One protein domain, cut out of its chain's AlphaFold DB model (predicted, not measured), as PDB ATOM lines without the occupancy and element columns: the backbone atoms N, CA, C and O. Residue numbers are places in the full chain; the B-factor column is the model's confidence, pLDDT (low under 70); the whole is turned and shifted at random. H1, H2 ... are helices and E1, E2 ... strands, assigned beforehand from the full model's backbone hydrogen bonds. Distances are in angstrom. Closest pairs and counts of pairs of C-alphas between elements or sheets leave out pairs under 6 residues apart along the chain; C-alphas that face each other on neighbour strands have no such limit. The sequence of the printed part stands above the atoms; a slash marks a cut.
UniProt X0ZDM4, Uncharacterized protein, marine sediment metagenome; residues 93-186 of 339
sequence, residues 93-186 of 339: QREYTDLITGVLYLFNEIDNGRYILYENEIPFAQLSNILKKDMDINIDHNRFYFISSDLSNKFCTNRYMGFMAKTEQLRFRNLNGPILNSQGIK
ATOM      1  N   GLN A  93     -44.056  15.648  69.673       68.88
ATOM      2  CA  GLN A  93     -43.106  15.539  68.557       68.88
ATOM      3  C   GLN A  93     -43.187  14.164  67.873       68.88
ATOM      4  O   GLN A  93     -42.213  13.419  67.877       68.88
ATOM      5  N   ARG A  94     -44.352  13.842  67.284       79.38
ATOM      6  CA  ARG A  94     -44.636  12.589  66.542       79.38
ATOM      7  C   ARG A  94     -44.688  12.763  65.019       79.38
ATOM      8  O   ARG A  94     -45.480  12.135  64.318       79.38
ATOM      9  N   GLU A  95     -43.864  13.665  64.507       81.81
ATOM     10  CA  GLU A  95     -43.851  14.076  63.105       81.81
ATOM     11  C   GLU A  95     -43.653  12.894  62.136       81.81
ATOM     12  O   GLU A  95     -44.362  12.782  61.134       81.81
ATOM     13  N   TYR A  96     -42.723  11.988  62.434       84.25
ATOM     14  CA  TYR A  96     -42.408  10.825  61.610       84.25
ATOM     15  C   TYR A  96     -43.448   9.724  61.752       84.25
ATOM     16  O   TYR A  96     -43.828   9.136  60.741       84.25
ATOM     17  N   THR A  97     -43.941   9.464  62.961       87.62
ATOM     18  CA  THR A  97     -45.023   8.501  63.200       87.62
ATOM     19  C   THR A  97     -46.271   8.897  62.416       87.62
ATOM     20  O   THR A  97     -46.843   8.065  61.703       87.62
ATOM     21  N   ASP A  98     -46.664  10.170  62.478       86.81
ATOM     22  CA  ASP A  98     -47.813  10.686  61.737       86.81
ATOM     23  C   ASP A  98     -47.564  10.647  60.226       86.81
ATOM     24  O   ASP A  98     -48.438  10.222  59.468       86.81
ATOM     25  N   LEU A  99     -46.358  10.996  59.771       88.25
ATOM     26  CA  LEU A  99     -45.998  10.942  58.357       88.25
ATOM     27  C   LEU A  99     -45.995   9.511  57.797       88.25
ATOM     28  O   LEU A  99     -46.593   9.267  56.750       88.25
ATOM     29  N   ILE A 100     -45.387   8.548  58.493       91.88
ATOM     30  CA  ILE A 100     -45.428   7.125  58.129       91.88
ATOM     31  C   ILE A 100     -46.882   6.659  58.057       91.88
ATOM     32  O   ILE A 100     -47.286   6.066  57.058       91.88
ATOM     33  N   THR A 101     -47.687   6.987  59.070       92.12
ATOM     34  CA  THR A 101     -49.118   6.656  59.106       92.12
ATOM     35  C   THR A 101     -49.857   7.248  57.904       92.12
ATOM     36  O   THR A 101     -50.629   6.546  57.259       92.12
ATOM     37  N   GLY A 102     -49.582   8.506  57.550       91.50
ATOM     38  CA  GLY A 102     -50.146   9.176  56.378       91.50
ATOM     39  C   GLY A 102     -49.799   8.489  55.060       91.50
ATOM     40  O   GLY A 102     -50.679   8.265  54.230       91.50
ATOM     41  N   VAL A 103     -48.533   8.113  54.869       92.00
ATOM     42  CA  VAL A 103     -48.086   7.426  53.647       92.00
ATOM     43  C   VAL A 103     -48.686   6.023  53.546       92.00
ATOM     44  O   VAL A 103     -49.156   5.637  52.478       92.00
ATOM     45  N   LEU A 104     -48.733   5.273  54.649       94.25
ATOM     46  CA  LEU A 104     -49.368   3.954  54.668       94.25
ATOM     47  C   LEU A 104     -50.882   4.053  54.438       94.25
ATOM     48  O   LEU A 104     -51.429   3.255  53.679       94.25
ATOM     49  N   TYR A 105     -51.546   5.057  55.017       93.69
ATOM     50  CA  TYR A 105     -52.956   5.345  54.754       93.69
ATOM     51  C   TYR A 105     -53.195   5.600  53.265       93.69
ATOM     52  O   TYR A 105     -54.053   4.961  52.665       93.69
ATOM     53  N   LEU A 106     -52.380   6.457  52.638       91.88
ATOM     54  CA  LEU A 106     -52.443   6.701  51.198       91.88
ATOM     55  C   LEU A 106     -52.330   5.397  50.394       91.88
ATOM     56  O   LEU A 106     -53.103   5.196  49.462       91.88
ATOM     57  N   PHE A 107     -51.398   4.509  50.745       92.69
ATOM     58  CA  PHE A 107     -51.218   3.235  50.035       92.69
ATOM     59  C   PHE A 107     -52.444   2.330  50.172       92.69
ATOM     60  O   PHE A 107     -52.890   1.761  49.180       92.69
ATOM     61  N   ASN A 108     -53.035   2.265  51.366       93.44
ATOM     62  CA  ASN A 108     -54.276   1.532  51.601       93.44
ATOM     63  C   ASN A 108     -55.450   2.104  50.785       93.44
ATOM     64  O   ASN A 108     -56.230   1.363  50.197       93.44
ATOM     65  N   GLU A 109     -55.565   3.428  50.691       91.56
ATOM     66  CA  GLU A 109     -56.616   4.070  49.898       91.56
ATOM     67  C   GLU A 109     -56.424   3.886  48.381       91.56
ATOM     68  O   GLU A 109     -57.407   3.813  47.639       91.56
ATOM     69  N   ILE A 110     -55.176   3.774  47.910       89.69
ATOM     70  CA  ILE A 110     -54.865   3.382  46.526       89.69
ATOM     71  C   ILE A 110     -55.333   1.945  46.273       89.69
ATOM     72  O   ILE A 110     -56.021   1.707  45.282       89.69
ATOM     73  N   ASP A 111     -55.020   1.011  47.176       88.94
ATOM     74  CA  ASP A 111     -55.478  -0.384  47.086       88.94
ATOM     75  C   ASP A 111     -57.016  -0.484  47.064       88.94
ATOM     76  O   ASP A 111     -57.580  -1.324  46.362       88.94
ATOM     77  N   ASN A 112     -57.703   0.419  47.772       89.00
ATOM     78  CA  ASN A 112     -59.167   0.511  47.809       89.00
ATOM     79  C   ASN A 112     -59.779   1.271  46.615       89.00
ATOM     80  O   ASN A 112     -60.991   1.491  46.580       89.00
ATOM     81  N   GLY A 113     -58.972   1.690  45.636       85.25
ATOM     82  CA  GLY A 113     -59.444   2.335  44.409       85.25
ATOM     83  C   GLY A 113     -59.938   3.774  44.584       85.25
ATOM     84  O   GLY A 113     -60.581   4.309  43.681       85.25
ATOM     85  N   ARG A 114     -59.639   4.430  45.714       87.88
ATOM     86  CA  ARG A 114     -60.024   5.833  45.953       87.88
ATOM     87  C   ARG A 114     -59.273   6.806  45.044       87.88
ATOM     88  O   ARG A 114     -59.790   7.877  44.728       87.88
ATOM     89  N   TYR A 115     -58.064   6.439  44.625       83.69
ATOM     90  CA  TYR A 115     -57.212   7.256  43.769       83.69
ATOM     91  C   TYR A 115     -56.989   6.582  42.419       83.69
ATOM     92  O   TYR A 115     -56.556   5.434  42.346       83.69
ATOM     93  N   ILE A 116     -57.248   7.321  41.339       75.38
ATOM     94  CA  ILE A 116     -56.933   6.878  39.980       75.38
ATOM     95  C   ILE A 116     -55.466   7.201  39.712       75.38
ATOM     96  O   ILE A 116     -55.069   8.367  39.745       75.38
ATOM     97  N   LEU A 117     -54.672   6.165  39.452       80.75
ATOM     98  CA  LEU A 117     -53.252   6.304  39.146       80.75
ATOM     99  C   LEU A 117     -53.046   6.334  37.634       80.75
ATOM    100  O   LEU A 117     -53.527   5.454  36.922       80.75
ATOM    101  N   TYR A 118     -52.304   7.325  37.144       80.56
ATOM    102  CA  TYR A 118     -51.861   7.348  35.754       80.56
ATOM    103  C   TYR A 118     -50.567   6.539  35.649       80.56
ATOM    104  O   TYR A 118     -49.621   6.803  36.384       80.56
ATOM    105  N   GLU A 119     -50.542   5.511  34.798       85.06
ATOM    106  CA  GLU A 119     -49.370   4.635  34.589       85.06
ATOM    107  C   GLU A 119     -48.807   3.976  35.871       85.06
ATOM    108  O   GLU A 119     -47.663   3.532  35.906       85.06
ATOM    109  N   ASN A 120     -49.636   3.815  36.912       88.75
ATOM    110  CA  ASN A 120     -49.228   3.371  38.257       88.75
ATOM    111  C   ASN A 120     -48.239   4.327  38.955       88.75
ATOM    112  O   ASN A 120     -47.413   3.895  39.766       88.75
ATOM    113  N   GLU A 121     -48.328   5.623  38.656       90.06
ATOM    114  CA  GLU A 121     -47.483   6.666  39.228       90.06
ATOM    115  C   GLU A 121     -48.316   7.768  39.900       90.06
ATOM    116  O   GLU A 121     -49.448   8.055  39.502       90.06
ATOM    117  N   ILE A 122     -47.739   8.404  40.925       89.94
ATOM    118  CA  ILE A 122     -48.293   9.601  41.576       89.94
ATOM    119  C   ILE A 122     -47.211  10.681  41.623       89.94
ATOM    120  O   ILE A 122     -46.190  10.480  42.291       89.94
ATOM    121  N   PRO A 123     -47.414  11.838  40.970       91.38
ATOM    122  CA  PRO A 123     -46.536  12.990  41.126       91.38
ATOM    123  C   PRO A 123     -46.493  13.473  42.578       91.38
ATOM    124  O   PRO A 123     -47.523  13.534  43.252       91.38
ATOM    125  N   PHE A 124     -45.321  13.895  43.048       90.50
ATOM    126  CA  PHE A 124     -45.135  14.367  44.421       90.50
ATOM    127  C   PHE A 124     -46.107  15.485  44.805       90.50
ATOM    128  O   PHE A 124     -46.674  15.454  45.891       90.50
ATOM    129  N   ALA A 125     -46.355  16.440  43.904       90.06
ATOM    130  CA  ALA A 125     -47.296  17.528  44.153       90.06
ATOM    131  C   ALA A 125     -48.713  17.011  44.462       90.06
ATOM    132  O   ALA A 125     -49.369  17.495  45.383       90.06
ATOM    133  N   GLN A 126     -49.174  15.988  43.736       89.94
ATOM    134  CA  GLN A 126     -50.466  15.355  43.997       89.94
ATOM    135  C   GLN A 126     -50.453  14.604  45.332       89.94
ATOM    136  O   GLN A 126     -51.394  14.727  46.109       89.94
ATOM    137  N   LEU A 127     -49.376  13.870  45.617       89.38
ATOM    138  CA  LEU A 127     -49.211  13.141  46.871       89.38
ATOM    139  C   LEU A 127     -49.210  14.077  48.090       89.38
ATOM    140  O   LEU A 127     -49.909  13.820  49.067       89.38
ATOM    141  N   SER A 128     -48.467  15.181  48.009       90.69
ATOM    142  CA  SER A 128     -48.398  16.210  49.047       90.69
ATOM    143  C   SER A 128     -49.769  16.842  49.292       90.69
ATOM    144  O   SER A 128     -50.209  16.947  50.435       90.69
ATOM    145  N   ASN A 129     -50.509  17.146  48.220       90.69
ATOM    146  CA  ASN A 129     -51.877  17.650  48.330       90.69
ATOM    147  C   ASN A 129     -52.819  16.650  49.011       90.69
ATOM    148  O   ASN A 129     -53.637  17.063  49.831       90.69
ATOM    149  N   ILE A 130     -52.714  15.354  48.698       89.75
ATOM    150  CA  ILE A 130     -53.535  14.320  49.340       89.75
ATOM    151  C   ILE A 130     -53.210  14.232  50.833       89.75
ATOM    152  O   ILE A 130     -54.119  14.304  51.654       89.75
ATOM    153  N   LEU A 131     -51.930  14.132  51.204       89.81
ATOM    154  CA  LEU A 131     -51.523  14.039  52.609       89.81
ATOM    155  C   LEU A 131     -51.914  15.283  53.410       89.81
ATOM    156  O   LEU A 131     -52.370  15.162  54.548       89.81
ATOM    157  N   LYS A 132     -51.812  16.470  52.809       91.06
ATOM    158  CA  LYS A 132     -52.250  17.699  53.462       91.06
ATOM    159  C   LYS A 132     -53.765  17.746  53.627       91.06
ATOM    160  O   LYS A 132     -54.250  18.075  54.701       91.06
ATOM    161  N   LYS A 133     -54.522  17.413  52.583       88.69
ATOM    162  CA  LYS A 133     -55.987  17.491  52.608       88.69
ATOM    163  C   LYS A 133     -56.612  16.442  53.527       88.69
ATOM    164  O   LYS A 133     -57.510  16.772  54.295       88.69
ATOM    165  N   ASP A 134     -56.159  15.199  53.425       85.81
ATOM    166  CA  ASP A 134     -56.835  14.060  54.045       85.81
ATOM    167  C   ASP A 134     -56.266  13.728  55.432       85.81
ATOM    168  O   ASP A 134     -56.964  13.131  56.247       85.81
ATOM    169  N   MET A 135     -55.017  14.123  55.718       84.12
ATOM    170  CA  MET A 135     -54.325  13.781  56.969       84.12
ATOM    171  C   MET A 135     -53.772  14.992  57.737       84.12
ATOM    172  O   MET A 135     -53.274  14.800  58.844       84.12
ATOM    173  N   ASP A 136     -53.877  16.209  57.187       86.94
ATOM    174  CA  ASP A 136     -53.276  17.454  57.701       86.94
ATOM    175  C   ASP A 136     -51.735  17.445  57.781       86.94
ATOM    176  O   ASP A 136     -51.110  18.214  58.510       86.94
ATOM    177  N   ILE A 137     -51.084  16.600  56.978       86.44
ATOM    178  CA  ILE A 137     -49.628  16.419  57.002       86.44
ATOM    179  C   ILE A 137     -48.981  17.268  55.905       86.44
ATOM    180  O   ILE A 137     -49.235  17.079  54.716       86.44
ATOM    181  N   ASN A 138     -48.095  18.183  56.304       86.19
ATOM    182  CA  ASN A 138     -47.225  18.910  55.379       86.19
ATOM    183  C   ASN A 138     -45.950  18.108  55.115       86.19
ATOM    184  O   ASN A 138     -45.258  17.719  56.056       86.19
ATOM    185  N   ILE A 139     -45.606  17.911  53.841       84.88
ATOM    186  CA  ILE A 139     -44.417  17.151  53.458       84.88
ATOM    187  C   ILE A 139     -43.537  17.909  52.472       84.88
ATOM    188  O   ILE A 139     -44.024  18.590  51.569       84.88
ATOM    189  N   ASP A 140     -42.226  17.737  52.619       84.31
ATOM    190  CA  ASP A 140     -41.241  18.120  51.612       84.31
ATOM    191  C   ASP A 140     -40.669  16.882  50.904       84.31
ATOM    192  O   ASP A 140     -40.796  15.743  51.369       84.31
ATOM    193  N   HIS A 141     -40.046  17.122  49.749       80.25
ATOM    194  CA  HIS A 141     -39.486  16.076  48.893       80.25
ATOM    195  C   HIS A 141     -38.484  15.175  49.609       80.25
ATOM    196  O   HIS A 141     -38.467  13.966  49.373       80.25
ATOM    197  N   ASN A 142     -37.644  15.743  50.471       77.31
ATOM    198  CA  ASN A 142     -36.568  15.005  51.115       77.31
ATOM    199  C   ASN A 142     -37.125  14.081  52.204       77.31
ATOM    200  O   ASN A 142     -36.735  12.908  52.260       77.31
ATOM    201  N   ARG A 143     -38.093  14.564  53.004       78.56
ATOM    202  CA  ARG A 143     -38.814  13.757  54.014       78.56
ATOM    203  C   ARG A 143     -39.503  12.584  53.381       78.56
ATOM    204  O   ARG A 143     -39.335  11.445  53.822       78.56
ATOM    205  N   PHE A 144     -40.223  12.858  52.307       82.69
ATOM    206  CA  PHE A 144     -40.927  11.813  51.607       82.69
ATOM    207  C   PHE A 144     -39.963  10.822  50.959       82.69
ATOM    208  O   PHE A 144     -40.131   9.626  51.161       82.69
ATOM    209  N   TYR A 145     -38.911  11.271  50.261       82.75
ATOM    210  CA  TYR A 145     -37.909  10.371  49.675       82.75
ATOM    211  C   TYR A 145     -37.267   9.455  50.721       82.75
ATOM    212  O   TYR A 145     -37.079   8.267  50.471       82.75
ATOM    213  N   PHE A 146     -36.955   9.976  51.908       78.31
ATOM    214  CA  PHE A 146     -36.429   9.147  52.987       78.31
ATOM    215  C   PHE A 146     -37.427   8.076  53.435       78.31
ATOM    216  O   PHE A 146     -37.110   6.889  53.340       78.31
ATOM    217  N   ILE A 147     -38.624   8.474  53.871       81.56
ATOM    218  CA  ILE A 147     -39.602   7.530  54.428       81.56
ATOM    219  C   ILE A 147     -39.989   6.515  53.368       81.56
ATOM    220  O   ILE A 147     -39.892   5.315  53.584       81.56
ATOM    221  N   SER A 148     -40.322   6.997  52.177       81.75
ATOM    222  CA  SER A 148     -40.658   6.163  51.032       81.75
ATOM    223  C   SER A 148     -39.549   5.143  50.717       81.75
ATOM    224  O   SER A 148     -39.873   4.005  50.392       81.75
ATOM    225  N   SER A 149     -38.261   5.477  50.863       79.69
ATOM    226  CA  SER A 149     -37.179   4.508  50.652       79.69
ATOM    227  C   SER A 149     -37.122   3.416  51.726       79.69
ATOM    228  O   SER A 149     -36.925   2.252  51.386       79.69
ATOM    229  N   ASP A 150     -37.353   3.763  52.994       81.56
ATOM    230  CA  ASP A 150     -37.219   2.831  54.124       81.56
ATOM    231  C   ASP A 150     -38.507   2.031  54.408       81.56
ATOM    232  O   ASP A 150     -38.473   0.961  55.012       81.56
ATOM    233  N   LEU A 151     -39.656   2.491  53.894       85.19
ATOM    234  CA  LEU A 151     -40.904   1.719  53.869       85.19
ATOM    235  C   LEU A 151     -40.788   0.454  53.005       85.19
ATOM    236  O   LEU A 151     -41.500  -0.531  53.245       85.19
ATOM    237  N   SER A 152     -39.915   0.483  51.989       77.38
ATOM    238  CA  SER A 152     -39.659  -0.658  51.115       77.38
ATOM    239  C   SER A 152     -39.086  -1.818  51.929       77.38
ATOM    240  O   SER A 152     -38.134  -1.648  52.682       77.38
ATOM    241  N   ASN A 153     -39.651  -3.015  51.761       72.69
ATOM    242  CA  ASN A 153     -39.343  -4.249  52.504       72.69
ATOM    243  C   ASN A 153     -39.860  -4.322  53.953       72.69
ATOM    244  O   ASN A 153     -40.120  -5.434  54.410       72.69
ATOM    245  N   LYS A 154     -40.067  -3.195  54.653       86.19
ATOM    246  CA  LYS A 154     -40.625  -3.189  56.022       86.19
ATOM    247  C   LYS A 154     -42.150  -3.254  56.027       86.19
ATOM    248  O   LYS A 154     -42.738  -4.190  56.557       86.19
ATOM    249  N   PHE A 155     -42.811  -2.306  55.368       92.62
ATOM    250  CA  PHE A 155     -44.274  -2.169  55.436       92.62
ATOM    251  C   PHE A 155     -44.983  -2.435  54.108       92.62
ATOM    252  O   PHE A 155     -46.198  -2.634  54.080       92.62
ATOM    253  N   CYS A 156     -44.234  -2.472  53.007       93.31
ATOM    254  CA  CYS A 156     -44.784  -2.649  51.668       93.31
ATOM    255  C   CYS A 156     -44.430  -4.019  51.072       93.31
ATOM    256  O   CYS A 156     -43.436  -4.650  51.440       93.31
ATOM    257  N   THR A 157     -45.247  -4.478  50.129       92.25
ATOM    258  CA  THR A 157     -44.957  -5.615  49.254       92.25
ATOM    259  C   THR A 157     -43.997  -5.199  48.134       92.25
ATOM    260  O   THR A 157     -43.692  -4.023  47.943       92.25
ATOM    261  N   ASN A 158     -43.554  -6.163  47.326       88.12
ATOM    262  CA  ASN A 158     -42.720  -5.921  46.142       88.12
ATOM    263  C   ASN A 158     -43.420  -5.131  45.013       88.12
ATOM    264  O   ASN A 158     -42.810  -4.890  43.968       88.12
ATOM    265  N   ARG A 159     -44.698  -4.770  45.190       88.31
ATOM    266  CA  ARG A 159     -45.430  -3.870  44.292       88.31
ATOM    267  C   ARG A 159     -45.001  -2.432  44.472       88.31
ATOM    268  O   ARG A 159     -45.033  -1.654  43.531       88.31
ATOM    269  N   TYR A 160     -44.596  -2.064  45.671       91.12
ATOM    270  CA  TYR A 160     -44.074  -0.742  45.911       91.12
ATOM    271  C   TYR A 160     -42.674  -0.613  45.293       91.12
ATOM    272  O   TYR A 160     -41.783  -1.395  45.615       91.12
ATOM    273  N   MET A 161     -42.484   0.341  44.373       88.00
ATOM    274  CA  MET A 161     -41.199   0.538  43.683       88.00
ATOM    275  C   MET A 161     -40.357   1.676  44.269       88.00
ATOM    276  O   MET A 161     -39.205   1.835  43.869       88.00
ATOM    277  N   GLY A 162     -40.904   2.451  45.206       87.81
ATOM    278  CA  GLY A 162     -40.213   3.595  45.792       87.81
ATOM    279  C   GLY A 162     -40.591   4.937  45.169       87.81
ATOM    280  O   GLY A 162     -41.324   5.027  44.178       87.81
ATOM    281  N   PHE A 163     -40.062   5.999  45.774       87.56
ATOM    282  CA  PHE A 163     -40.106   7.350  45.230       87.56
ATOM    283  C   PHE A 163     -38.873   7.620  44.363       87.56
ATOM    284  O   PHE A 163     -37.731   7.484  44.806       87.56
ATOM    285  N   MET A 164     -39.101   8.040  43.123       84.81
ATOM    286  CA  MET A 164     -38.055   8.359  42.159       84.81
ATOM    287  C   MET A 164     -37.688   9.837  42.266       84.81
ATOM    288  O   MET A 164     -38.339  10.683  41.662       84.81
ATOM    289  N   ALA A 165     -36.610  10.159  42.987       77.62
ATOM    290  CA  ALA A 165     -36.202  11.550  43.227       77.62
ATOM    291  C   ALA A 165     -35.994  12.378  41.942       77.62
ATOM    292  O   ALA A 165     -36.270  13.568  41.935       77.62
ATOM    293  N   LYS A 166     -35.537  11.758  40.840       81.00
ATOM    294  CA  LYS A 166     -35.301  12.457  39.561       81.00
ATOM    295  C   LYS A 166     -36.580  12.850  38.821       81.00
ATOM    296  O   LYS A 166     -36.574  13.856  38.127       81.00
ATOM    297  N   THR A 167     -37.617  12.018  38.892       82.94
ATOM    298  CA  THR A 167     -38.894  12.263  38.199       82.94
ATOM    299  C   THR A 167     -39.973  12.765  39.145       82.94
ATOM    300  O   THR A 167     -41.068  13.072  38.695       82.94
ATOM    301  N   GLU A 168     -39.669  12.846  40.442       89.12
ATOM    302  CA  GLU A 168     -40.575  13.295  41.496       89.12
ATOM    303  C   GLU A 168     -41.886  12.505  41.540       89.12
ATOM    304  O   GLU A 168     -42.966  13.042  41.784       89.12
ATOM    305  N   GLN A 169     -41.789  11.196  41.318       90.00
ATOM    306  CA  GLN A 169     -42.942  10.309  41.244       90.00
ATOM    307  C   GLN A 169     -42.809   9.147  42.210       90.00
ATOM    308  O   GLN A 169     -41.766   8.496  42.299       90.00
ATOM    309  N   LEU A 170     -43.906   8.846  42.888       89.81
ATOM    310  CA  LEU A 170     -44.091   7.575  43.559       89.81
ATOM    311  C   LEU A 170     -44.532   6.533  42.532       89.81
ATOM    312  O   LEU A 170     -45.444   6.813  41.756       89.81
ATOM    313  N   ARG A 171     -43.903   5.354  42.520       91.00
ATOM    314  CA  ARG A 171     -44.183   4.316  41.519       91.00
ATOM    315  C   ARG A 171     -44.632   3.005  42.142       91.00
ATOM    316  O   ARG A 171     -44.106   2.569  43.171       91.00
ATOM    317  N   PHE A 172     -45.544   2.335  41.445       90.38
ATOM    318  CA  PHE A 172     -46.031   1.010  41.800       90.38
ATOM    319  C   PHE A 172     -45.920   0.044  40.619       90.38
ATOM    320  O   PHE A 172     -46.196   0.371  39.468       90.38
ATOM    321  N   ARG A 173     -45.543  -1.193  40.912       85.94
ATOM    322  CA  ARG A 173     -45.561  -2.319  39.990       85.94
ATOM    323  C   ARG A 173     -46.922  -2.987  40.094       85.94
ATOM    324  O   ARG A 173     -47.157  -3.686  41.071       85.94
ATOM    325  N   ASN A 174     -47.748  -2.835  39.059       75.44
ATOM    326  CA  ASN A 174     -49.015  -3.550  38.856       75.44
ATOM    327  C   ASN A 174     -49.946  -3.557  40.096       75.44
ATOM    328  O   ASN A 174     -49.775  -4.350  41.022       75.44
ATOM    329  N   LEU A 175     -50.996  -2.735  40.076       78.56
ATOM    330  CA  LEU A 175     -51.935  -2.535  41.194       78.56
ATOM    331  C   LEU A 175     -52.950  -3.678  41.418       78.56
ATOM    332  O   LEU A 175     -53.916  -3.515  42.154       78.56
ATOM    333  N   ASN A 176     -52.760  -4.862  40.823       78.19
ATOM    334  CA  ASN A 176     -53.676  -6.005  40.986       78.19
ATOM    335  C   ASN A 176     -53.521  -6.739  42.339       78.19
ATOM    336  O   ASN A 176     -53.175  -7.926  42.353       78.19
ATOM    337  N   GLY A 177     -53.617  -6.028  43.465       83.62
ATOM    338  CA  GLY A 177     -53.442  -6.530  44.837       83.62
ATOM    339  C   GLY A 177     -52.594  -5.607  45.726       83.62
ATOM    340  O   GLY A 177     -52.066  -4.616  45.231       83.62
ATOM    341  N   PRO A 178     -52.427  -5.953  47.015       91.31
ATOM    342  CA  PRO A 178     -52.097  -4.975  48.046       91.31
ATOM    343  C   PRO A 178     -50.658  -4.455  47.971       91.31
ATOM    344  O   PRO A 178     -49.695  -5.229  47.867       91.31
ATOM    345  N   ILE A 179     -50.514  -3.137  48.082       93.62
ATOM    346  CA  ILE A 179     -49.249  -2.424  48.257       93.62
ATOM    347  C   ILE A 179     -48.697  -2.685  49.658       93.62
ATOM    348  O   ILE A 179     -47.496  -2.908  49.803       93.62
ATOM    349  N   LEU A 180     -49.549  -2.690  50.686       94.94
ATOM    350  CA  LEU A 180     -49.125  -2.940  52.064       94.94
ATOM    351  C   LEU A 180     -48.935  -4.433  52.342       94.94
ATOM    352  O   LEU A 180     -49.722  -5.279  51.919       94.94
ATOM    353  N   ASN A 181     -47.884  -4.768  53.087       94.56
ATOM    354  CA  ASN A 181     -47.711  -6.110  53.635       94.56
ATOM    355  C   ASN A 181     -48.450  -6.242  54.989       94.56
ATOM    356  O   ASN A 181     -49.047  -5.293  55.497       94.56
ATOM    357  N   SER A 182     -48.402  -7.425  55.609       93.19
ATOM    358  CA  SER A 182     -49.098  -7.671  56.881       93.19
ATOM    359  C   SER A 182     -48.578  -6.835  58.059       93.19
ATOM    360  O   SER A 182     -49.339  -6.573  58.989       93.19
ATOM    361  N   GLN A 183     -47.309  -6.414  58.041       92.31
ATOM    362  CA  GLN A 183     -46.747  -5.502  59.040       92.31
ATOM    363  C   GLN A 183     -47.239  -4.070  58.804       92.31
ATOM    364  O   GLN A 183     -47.649  -3.417  59.760       92.31
ATOM    365  N   GLY A 184     -47.282  -3.623  57.542       94.06
ATOM    366  CA  GLY A 184     -47.848  -2.336  57.125       94.06
ATOM    367  C   GLY A 184     -49.292  -2.162  57.565       94.06
ATOM    368  O   GLY A 184     -49.614  -1.170  58.210       94.06
ATOM    369  N   ILE A 185     -50.134  -3.163  57.299       94.44
ATOM    370  CA  ILE A 185     -51.547  -3.151  57.705       94.44
ATOM    371  C   ILE A 185     -51.671  -3.078  59.231       94.44
ATOM    372  O   ILE A 185     -52.359  -2.208  59.749       94.44
ATOM    373  N   LYS A 186     -50.949  -3.932  59.972       92.25
ATOM    374  CA  LYS A 186     -50.999  -3.926  61.446       92.25
ATOM    375  C   LYS A 186     -50.564  -2.592  62.048       92.25
ATOM    376  O   LYS A 186     -51.171  -2.147  63.017       92.25
TER     377      LYS A 186
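Overview. This is residues 93 to 186 of the 339 residues of an uncharacterized protein of marine sediment metagenome (UniProt X0ZDM4). A small three-stranded antiparallel sheet makes one wall of this domain, with H3 over its edge strand E2, and the long helix H1 lies at the side away from the sheet. H2 bridges the two, starting beside the sheet and ending at the middle of H1, while little H4 sits near H1, farthest out. The printed part has 94 residues, in the order H1, E1, H2, H3, E2, E3, H4, and the strand order is E1, E3, E2. The class is mixed, helices and strands. The whole is compact, with a radius of gyration of the C-alphas of 12.0 A, and rounded, spanning 35 by 29 by 23 A.

Arrangement. Start at inner strand E3, residues 169 to 172. Beside it find edge strand E1, residues 121 to 123, antiparallel at 162 degrees, with N 122 and O 170 2.9 A apart, within hydrogen-bond range. Its other neighbour is edge strand E2, residues 160 to 164, antiparallel at 164 degrees, with N 164 and O 169 2.8 A apart, within range; E2 and E3 form a hairpin. Helices H2, residues 124 to 135, and H3, residues 141 to 151, are on one face of the sheet, giving two layers, a sheet and its helices. E1, H2 H3, E2 form a split strand-helix-strand unit, two strands running the same way with E3 between them, and its crossover is right-handed. H3 lies over E2 at a height over the sheet of 8.6 A and runs along the strands, at 24 degrees to E2 on the local plane; the closest C-alphas of H3 and E2, Ser 149 and Gly 162, are 5.8 A apart. H1, residues 95 to 111, is not on the sheet, with 2 pairs of C-alphas within 10 A. Its residues 102 to 106 alone touch residues 130 to 135 of H2, about perpendicular at 78 degrees, the closest C-alphas being Gly 102 and Met 135, 6.2 A apart. H1 and H3 are close but not clearly touching, with C-alphas of Ile 100 and Ile 147 closest at 6.9 A. H4, residues 182 to 186, is likewise close to H1 but not clearly touching, with C-alphas of Leu 104 and Gly 184 closest at 6.9 A; it is apart from H2 and H3. In H1, H2, H3 and H4 every O i to N i+4 pair is within hydrogen-bond range.

Along the chain. Find C-alpha 95 at (-43.851, 14.076, 63.105), where H1 begins; it runs 24.5 A to C-alpha 111. H2 measures 15.6 A and H3 15.3 A. E2 starts at C-alpha 160, (-44.074, -0.742, 45.911), and runs 11.5 A; E3 covers 9.8 A and E1 6.7 A. H4, 6.2 A long, ends at C-alpha 186, (-50.999, -3.926, 61.446).

Size, cuts and confidence. Look for the two C-alphas farthest apart at Gln 93 and Asn 176, 36.6 A. The printed part has no cut, and no link is long. Mean pLDDT of the printed part is 86.8, and residue 93 alone is under 70.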